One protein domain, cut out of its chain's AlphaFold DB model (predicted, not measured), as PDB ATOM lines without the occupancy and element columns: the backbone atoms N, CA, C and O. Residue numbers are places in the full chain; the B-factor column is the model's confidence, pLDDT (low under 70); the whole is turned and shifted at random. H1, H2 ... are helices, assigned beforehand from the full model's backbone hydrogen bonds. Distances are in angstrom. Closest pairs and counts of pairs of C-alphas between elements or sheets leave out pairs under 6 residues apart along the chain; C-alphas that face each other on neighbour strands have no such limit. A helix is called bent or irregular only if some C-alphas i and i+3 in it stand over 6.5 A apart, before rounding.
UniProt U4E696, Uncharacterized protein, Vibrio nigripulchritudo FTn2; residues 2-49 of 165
ATOM      1  N   LEU A   2     170.281 -33.587 363.374       86.69
ATOM      2  CA  LEU A   2     170.714 -33.107 364.706       86.69
ATOM      3  C   LEU A   2     170.058 -33.869 365.863       86.69
ATOM      4  O   LEU A   2     170.746 -34.293 366.784       86.69
ATOM      5  N   GLU A   3     168.749 -34.096 365.767       90.12
ATOM      6  CA  GLU A   3     167.988 -34.888 366.740       90.12
ATOM      7  C   GLU A   3     168.511 -36.335 366.827       90.12
ATOM      8  O   GLU A   3     168.792 -36.848 367.902       90.12
ATOM      9  N   GLU A   4     168.765 -36.965 365.677       92.88
ATOM     10  CA  GLU A   4     169.351 -38.313 365.607       92.88
ATOM     11  C   GLU A   4     170.757 -38.365 366.222       92.88
ATOM     12  O   GLU A   4     171.108 -39.335 366.895       92.88
ATOM     13  N   LEU A   5     171.572 -37.320 366.017       94.62
ATOM     14  CA  LEU A   5     172.875 -37.207 366.669       94.62
ATOM     15  C   LEU A   5     172.711 -37.088 368.187       94.62
ATOM     16  O   LEU A   5     173.427 -37.772 368.916       94.62
ATOM     17  N   ALA A   6     171.780 -36.259 368.662       95.94
ATOM     18  CA  ALA A   6     171.536 -36.077 370.088       95.94
ATOM     19  C   ALA A   6     171.108 -37.391 370.759       95.94
ATOM     20  O   ALA A   6     171.703 -37.797 371.758       95.94
ATOM     21  N   GLN A   7     170.162 -38.111 370.154       96.06
ATOM     22  CA  GLN A   7     169.710 -39.423 370.624       96.06
ATOM     23  C   GLN A   7     170.846 -40.450 370.632       96.06
ATOM     24  O   GLN A   7     171.036 -41.157 371.620       96.06
ATOM     25  N   LYS A   8     171.664 -40.496 369.572       96.31
ATOM     26  CA  LYS A   8     172.836 -41.381 369.507       96.31
ATOM     27  C   LYS A   8     173.842 -41.084 370.619       96.31
ATOM     28  O   LYS A   8     174.368 -42.010 371.229       96.31
ATOM     29  N   LEU A   9     174.136 -39.808 370.865       97.06
ATOM     30  CA  LEU A   9     175.071 -39.390 371.910       97.06
ATOM     31  C   LEU A   9     174.529 -39.701 373.308       97.06
ATOM     32  O   LEU A   9     175.280 -40.181 374.151       97.06
ATOM     33  N   ALA A  10     173.228 -39.513 373.534       96.88
ATOM     34  CA  ALA A  10     172.580 -39.780 374.815       96.88
ATOM     35  C   ALA A  10     172.668 -41.251 375.267       96.88
ATOM     36  O   ALA A  10     172.500 -41.537 376.454       96.88
ATOM     37  N   LEU A  11     172.969 -42.181 374.354       96.62
ATOM     38  CA  LEU A  11     173.197 -43.601 374.644       96.62
ATOM     39  C   LEU A  11     174.647 -43.930 375.055       96.62
ATOM     40  O   LEU A  11     174.913 -45.050 375.482       96.62
ATOM     41  N   ILE A  12     175.583 -42.984 374.934       95.56
ATOM     42  CA  ILE A  12     177.011 -43.182 375.229       95.56
ATOM     43  C   ILE A  12     177.325 -42.652 376.633       95.56
ATOM     44  O   ILE A  12     177.197 -41.453 376.886       95.56
ATOM     45  N   ASP A  13     177.780 -43.527 377.533       93.50
ATOM     46  CA  ASP A  13     178.079 -43.186 378.935       93.50
ATOM     47  C   ASP A  13     179.464 -42.541 379.124       93.50
ATOM     48  O   ASP A  13     179.734 -41.887 380.136       93.50
ATOM     49  N   GLU A  14     180.352 -42.690 378.147       93.44
ATOM     50  CA  GLU A  14     181.638 -42.005 378.057       93.44
ATOM     51  C   GLU A  14     181.448 -40.596 377.477       93.44
ATOM     52  O   GLU A  14     181.812 -40.305 376.339       93.44
ATOM     53  N   LEU A  15     180.863 -39.686 378.261       94.56
ATOM     54  CA  LEU A  15     180.596 -38.298 377.849       94.56
ATOM     55  C   LEU A  15     181.833 -37.585 377.264       94.56
ATOM     56  O   LEU A  15     181.733 -36.725 376.385       94.56
ATOM     57  N   GLU A  16     183.028 -37.937 377.738       93.50
ATOM     58  CA  GLU A  16     184.307 -37.406 377.270       93.50
ATOM     59  C   GLU A  16     184.660 -37.796 375.819       93.50
ATOM     60  O   GLU A  16     185.495 -37.135 375.188       93.50
ATOM     61  N   THR A  17     184.012 -38.820 375.256       94.06
ATOM     62  CA  THR A  17     184.241 -39.298 373.882       94.06
ATOM     63  C   THR A  17     183.253 -38.720 372.873       94.06
ATOM     64  O   THR A  17     183.504 -38.817 371.676       94.06
ATOM     65  N   TRP A  18     182.186 -38.027 373.291       95.31
ATOM     66  CA  TRP A  18     181.131 -37.507 372.397       95.31
ATOM     67  C   TRP A  18     181.646 -36.676 371.207       95.31
ATOM     68  O   TRP A  18     181.089 -36.714 370.106       95.31
ATOM     69  N   LYS A  19     182.775 -35.974 371.376       92.19
ATOM     70  CA  LYS A  19     183.460 -35.254 370.284       92.19
ATOM     71  C   LYS A  19     183.902 -36.165 369.127       92.19
ATOM     72  O   LYS A  19     183.955 -35.725 367.986       92.19
ATOM     73  N   GLN A  20     184.231 -37.424 369.412       93.12
ATOM     74  CA  GLN A  20     184.644 -38.430 368.428       93.12
ATOM     75  C   GLN A  20     183.442 -38.968 367.645       93.12
ATOM     76  O   GLN A  20     183.584 -39.340 366.486       93.12
ATOM     77  N   HIS A  21     182.252 -38.948 368.248       92.94
ATOM     78  CA  HIS A  21     181.015 -39.445 367.641       92.94
ATOM     79  C   HIS A  21     180.250 -38.389 366.831       92.94
ATOM     80  O   HIS A  21     179.257 -38.718 366.186       92.94
ATOM     81  N   SER A  22     180.724 -37.141 366.841       92.81
ATOM     82  CA  SER A  22     180.120 -35.984 366.166       92.81
ATOM     83  C   SER A  22     181.023 -35.402 365.067       92.81
ATOM     84  O   SER A  22     180.924 -34.225 364.720       92.81
ATOM     85  N   GLN A  23     181.933 -36.206 364.509       89.69
ATOM     86  CA  GLN A  23     182.749 -35.789 363.362       89.69
ATOM     87  C   GLN A  23     181.856 -35.464 362.154       89.69
ATOM     88  O   GLN A  23     180.848 -36.127 361.935       89.69
ATOM     89  N   GLY A  24     182.219 -34.430 361.390       88.62
ATOM     90  CA  GLY A  24     181.439 -33.961 360.236       88.62
ATOM     91  C   GLY A  24     180.402 -32.871 360.534       88.62
ATOM     92  O   GLY A  24     179.941 -32.233 359.599       88.62
ATOM     93  N   PHE A  25     180.097 -32.596 361.807       91.56
ATOM     94  CA  PHE A  25     179.229 -31.482 362.208       91.56
ATOM     95  C   PHE A  25     180.035 -30.216 362.528       91.56
ATOM     96  O   PHE A  25     181.160 -30.289 363.055       91.56
ATOM     97  N   SER A  26     179.449 -29.052 362.255       92.88
ATOM     98  CA  SER A  26     179.996 -27.748 362.640       92.88
ATOM     99  C   SER A  26     179.998 -27.553 364.163       92.88
ATOM    100  O   SER A  26     179.378 -28.306 364.918       92.88
ATOM    101  N   SER A  27     180.722 -26.541 364.646       91.62
ATOM    102  CA  SER A  27     180.798 -26.241 366.083       91.62
ATOM    103  C   SER A  27     179.442 -25.869 366.688       91.62
ATOM    104  O   SER A  27     179.163 -26.271 367.815       91.62
ATOM    105  N   GLU A  28     178.598 -25.146 365.947       93.06
ATOM    106  CA  GLU A  28     177.273 -24.734 366.424       93.06
ATOM    107  C   GLU A  28     176.312 -25.925 366.493       93.06
ATOM    108  O   GLU A  28     175.672 -26.164 367.514       93.06
ATOM    109  N   GLU A  29     176.299 -26.755 365.448       93.38
ATOM    110  CA  GLU A  29     175.529 -28.002 365.414       93.38
ATOM    111  C   GLU A  29     175.904 -28.942 366.564       93.38
ATOM    112  O   GLU A  29     175.031 -29.495 367.233       93.38
ATOM    113  N   LYS A  30     177.207 -29.087 366.840       93.56
ATOM    114  CA  LYS A  30     177.706 -29.880 367.971       93.56
ATOM    115  C   LYS A  30     177.223 -29.339 369.305       93.56
ATOM    116  O   LYS A  30     176.863 -30.129 370.170       93.56
ATOM    117  N   LYS A  31     177.237 -28.019 369.488       92.12
ATOM    118  CA  LYS A  31     176.797 -27.384 370.732       92.12
ATOM    119  C   LYS A  31     175.329 -27.707 371.008       92.12
ATOM    120  O   LYS A  31     175.030 -28.243 372.073       92.12
ATOM    121  N   ILE A  32     174.459 -27.478 370.025       93.69
ATOM    122  CA  ILE A  32     173.020 -27.763 370.126       93.69
ATOM    123  C   ILE A  32     172.785 -29.258 370.390       93.69
ATOM    124  O   ILE A  32     172.053 -29.624 371.310       93.69
ATOM    125  N   ALA A  33     173.451 -30.135 369.633       95.38
ATOM    126  CA  ALA A  33     173.311 -31.577 369.808       95.38
ATOM    127  C   ALA A  33     173.801 -32.057 371.183       95.38
ATOM    128  O   ALA A  33     173.191 -32.945 371.767       95.38
ATOM    129  N   PHE A  34     174.885 -31.485 371.721       95.00
ATOM    130  CA  PHE A  34     175.418 -31.860 373.034       95.00
ATOM    131  C   PHE A  34     174.523 -31.399 374.181       95.00
ATOM    132  O   PHE A  34     174.393 -32.132 375.156       95.00
ATOM    133  N   GLU A  35     173.913 -30.217 374.082       93.94
ATOM    134  CA  GLU A  35     172.956 -29.730 375.082       93.94
ATOM    135  C   GLU A  35     171.718 -30.635 375.132       93.94
ATOM    136  O   GLU A  35     171.344 -31.103 376.208       93.94
ATOM    137  N   HIS A  36     171.154 -30.978 373.969       96.06
ATOM    138  CA  HIS A  36     170.006 -31.883 373.895       96.06
ATOM    139  C   HIS A  36     170.372 -33.303 374.363       96.06
ATOM    140  O   HIS A  36     169.691 -33.884 375.207       96.06
ATOM    141  N   ALA A  37     171.492 -33.853 373.882       97.31
ATOM    142  CA  ALA A  37     171.965 -35.171 374.297       97.31
ATOM    143  C   ALA A  37     172.221 -35.243 375.806       97.31
ATOM    144  O   ALA A  37     171.964 -36.275 376.418       97.31
ATOM    145  N   GLN A  38     172.728 -34.163 376.414       97.19
ATOM    146  CA  GLN A  38     172.964 -34.093 377.854       97.19
ATOM    147  C   GLN A  38     171.657 -34.216 378.640       97.19
ATOM    148  O   GLN A  38     171.624 -34.990 379.593       97.19
ATOM    149  N   ALA A  39     170.599 -33.510 378.236       97.31
ATOM    150  CA  ALA A  39     169.293 -33.605 378.886       97.31
ATOM    151  C   ALA A  39     168.727 -35.037 378.819       97.31
ATOM    152  O   ALA A  39     168.409 -35.623 379.855       97.31
ATOM    153  N   LEU A  40     168.723 -35.643 377.624       97.75
ATOM    154  CA  LEU A  40     168.277 -37.030 377.417       97.75
ATOM    155  C   LEU A  40     169.117 -38.040 378.211       97.75
ATOM    156  O   LEU A  40     168.592 -38.987 378.798       97.75
ATOM    157  N   TRP A  41     170.437 -37.847 378.243       98.25
ATOM    158  CA  TRP A  41     171.337 -38.703 379.005       98.25
ATOM    159  C   TRP A  41     171.047 -38.602 380.506       98.25
ATOM    160  O   TRP A  41     170.946 -39.631 381.166       98.25
ATOM    161  N   ILE A  42     170.867 -37.394 381.050       97.88
ATOM    162  CA  ILE A  42     170.568 -37.182 382.475       97.88
ATOM    163  C   ILE A  42     169.267 -37.888 382.862       97.88
ATOM    164  O   ILE A  42     169.264 -38.658 383.824       97.88
ATOM    165  N   GLU A  43     168.195 -37.673 382.098       97.25
ATOM    166  CA  GLU A  43     166.899 -38.324 382.318       97.25
ATOM    167  C   GLU A  43     167.036 -39.852 382.333       97.25
ATOM    168  O   GLU A  43     166.591 -40.531 383.269       97.25
ATOM    169  N   ARG A  44     167.751 -40.402 381.344       96.38
ATOM    170  CA  ARG A  44     168.031 -41.835 381.264       96.38
ATOM    171  C   ARG A  44     168.808 -42.330 382.484       96.38
ATOM    172  O   ARG A  44     168.364 -43.264 383.144       96.38
ATOM    173  N   LYS A  45     169.936 -41.713 382.843       95.31
ATOM    174  CA  LYS A  45     170.758 -42.196 383.968       95.31
ATOM    175  C   LYS A  45     170.050 -42.074 385.320       95.31
ATOM    176  O   LYS A  45     170.307 -42.894 386.203       95.31
ATOM    177  N   ILE A  46     169.164 -41.089 385.491       93.25
ATOM    178  CA  ILE A  46     168.320 -40.968 386.689       93.25
ATOM    179  C   ILE A  46     167.293 -42.099 386.735       93.25
ATOM    180  O   ILE A  46     167.200 -42.774 387.757       93.25
ATOM    181  N   SER A  47     166.577 -42.369 385.637       89.75
ATOM    182  CA  SER A  47     165.609 -43.480 385.591       89.75
ATOM    183  C   SER A  47     166.264 -44.858 385.778       89.75
ATOM    184  O   SER A  47     165.688 -45.738 386.415       89.75
ATOM    185  N   GLU A  48     167.507 -45.022 385.319       88.88
ATOM    186  CA  GLU A  48     168.340 -46.208 385.551       88.88
ATOM    187  C   GLU A  48     168.918 -46.288 386.984       88.88
ATOM    188  O   GLU A  48     169.540 -47.291 387.329       88.88
ATOM    189  N   ASN A  49     168.753 -45.261 387.829       88.62
ATOM    190  CA  ASN A  49     169.399 -45.126 389.149       88.62
ATOM    191  C   ASN A  49     170.939 -45.213 389.111       88.62
ATOM    192  O   ASN A  49     171.580 -45.697 390.046       88.62
TER     193      ASN A  49
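Overview. This is residues 2 to 49 of the 165 residues of an uncharacterized protein of Vibrio nigripulchritudo FTn2 (UniProt U4E696). One long helix, H3, makes the length of this small domain, and the short helix H1 packs slantwise on it, the two crossing near their middles. A second short helix, the irregular H2, sits less closely to both of them, so that the centres of the three helices make a triangle. The printed part has 48 residues with three named helices, in the order H1, H2, H3 along the chain, and no named strand; the class is all helix, with 37 residues in the helices. It is compact, with a radius of gyration of the C-alphas of 10.3 A, and only just elongated, with spans of 33 by 17 by 14 A.

Arrangement. Begin at the first printed residue, with H1, residues 2 to 10. Look next at H2, residues 15 to 21: it is close to H1 but not clearly touching, with 2 pairs of C-alphas within 8 A, and the closest C-alphas, those of Leu 9 and Trp 18, are 6.4 A apart. These two helices run opposite ways at a steep tilt of 43 degrees. Go on to H3, residues 27 to 47, which touches H1 with 19 pairs of C-alphas within 8 A. The closest C-alphas of that pair are those of Ala 6 and Ala 37, 4.3 A apart. H1 and H3 run the same way at a steep tilt of 44 degrees. H2 and H3 are near each other, with 9 pairs of C-alphas within 10 A; their closest C-alphas are 8.1 A apart. In the backbones of H1 and H3 you will find each O i to N i+4 pair within hydrogen-bond range; in H2 it is 0 of 3, while 3 of its 4 O i to N i+3 pairs are within range.

Along the chain. Find C-alpha 2 at (170.714, -33.107, 364.706); from there H1 runs 12.3 A to C-alpha 10. H2 begins at C-alpha 15, at (180.596, -38.298, 377.849), and ends at C-alpha 21, 10.3 A away; it is irregular, with C-alphas 16 and 19 standing 7.4 A apart. H3 begins at C-alpha 27, at (180.798, -26.241, 366.083), and runs 30.1 A to C-alpha 47, at (165.609, -43.480, 385.591).

Size, cuts and confidence. The C-alphas farthest apart are those of Ser 26 and Asn 49, 33.4 A, and the first and last printed C-alphas, those of Leu 2 and Asn 49, are 27.3 A apart. The links from H1 to H2, of 4 residues, and from H2 to H3, of 5, are both tight. The printed part has no cut. The mean pLDDT of the printed part of this model is 94.0, and no printed residue is under 70.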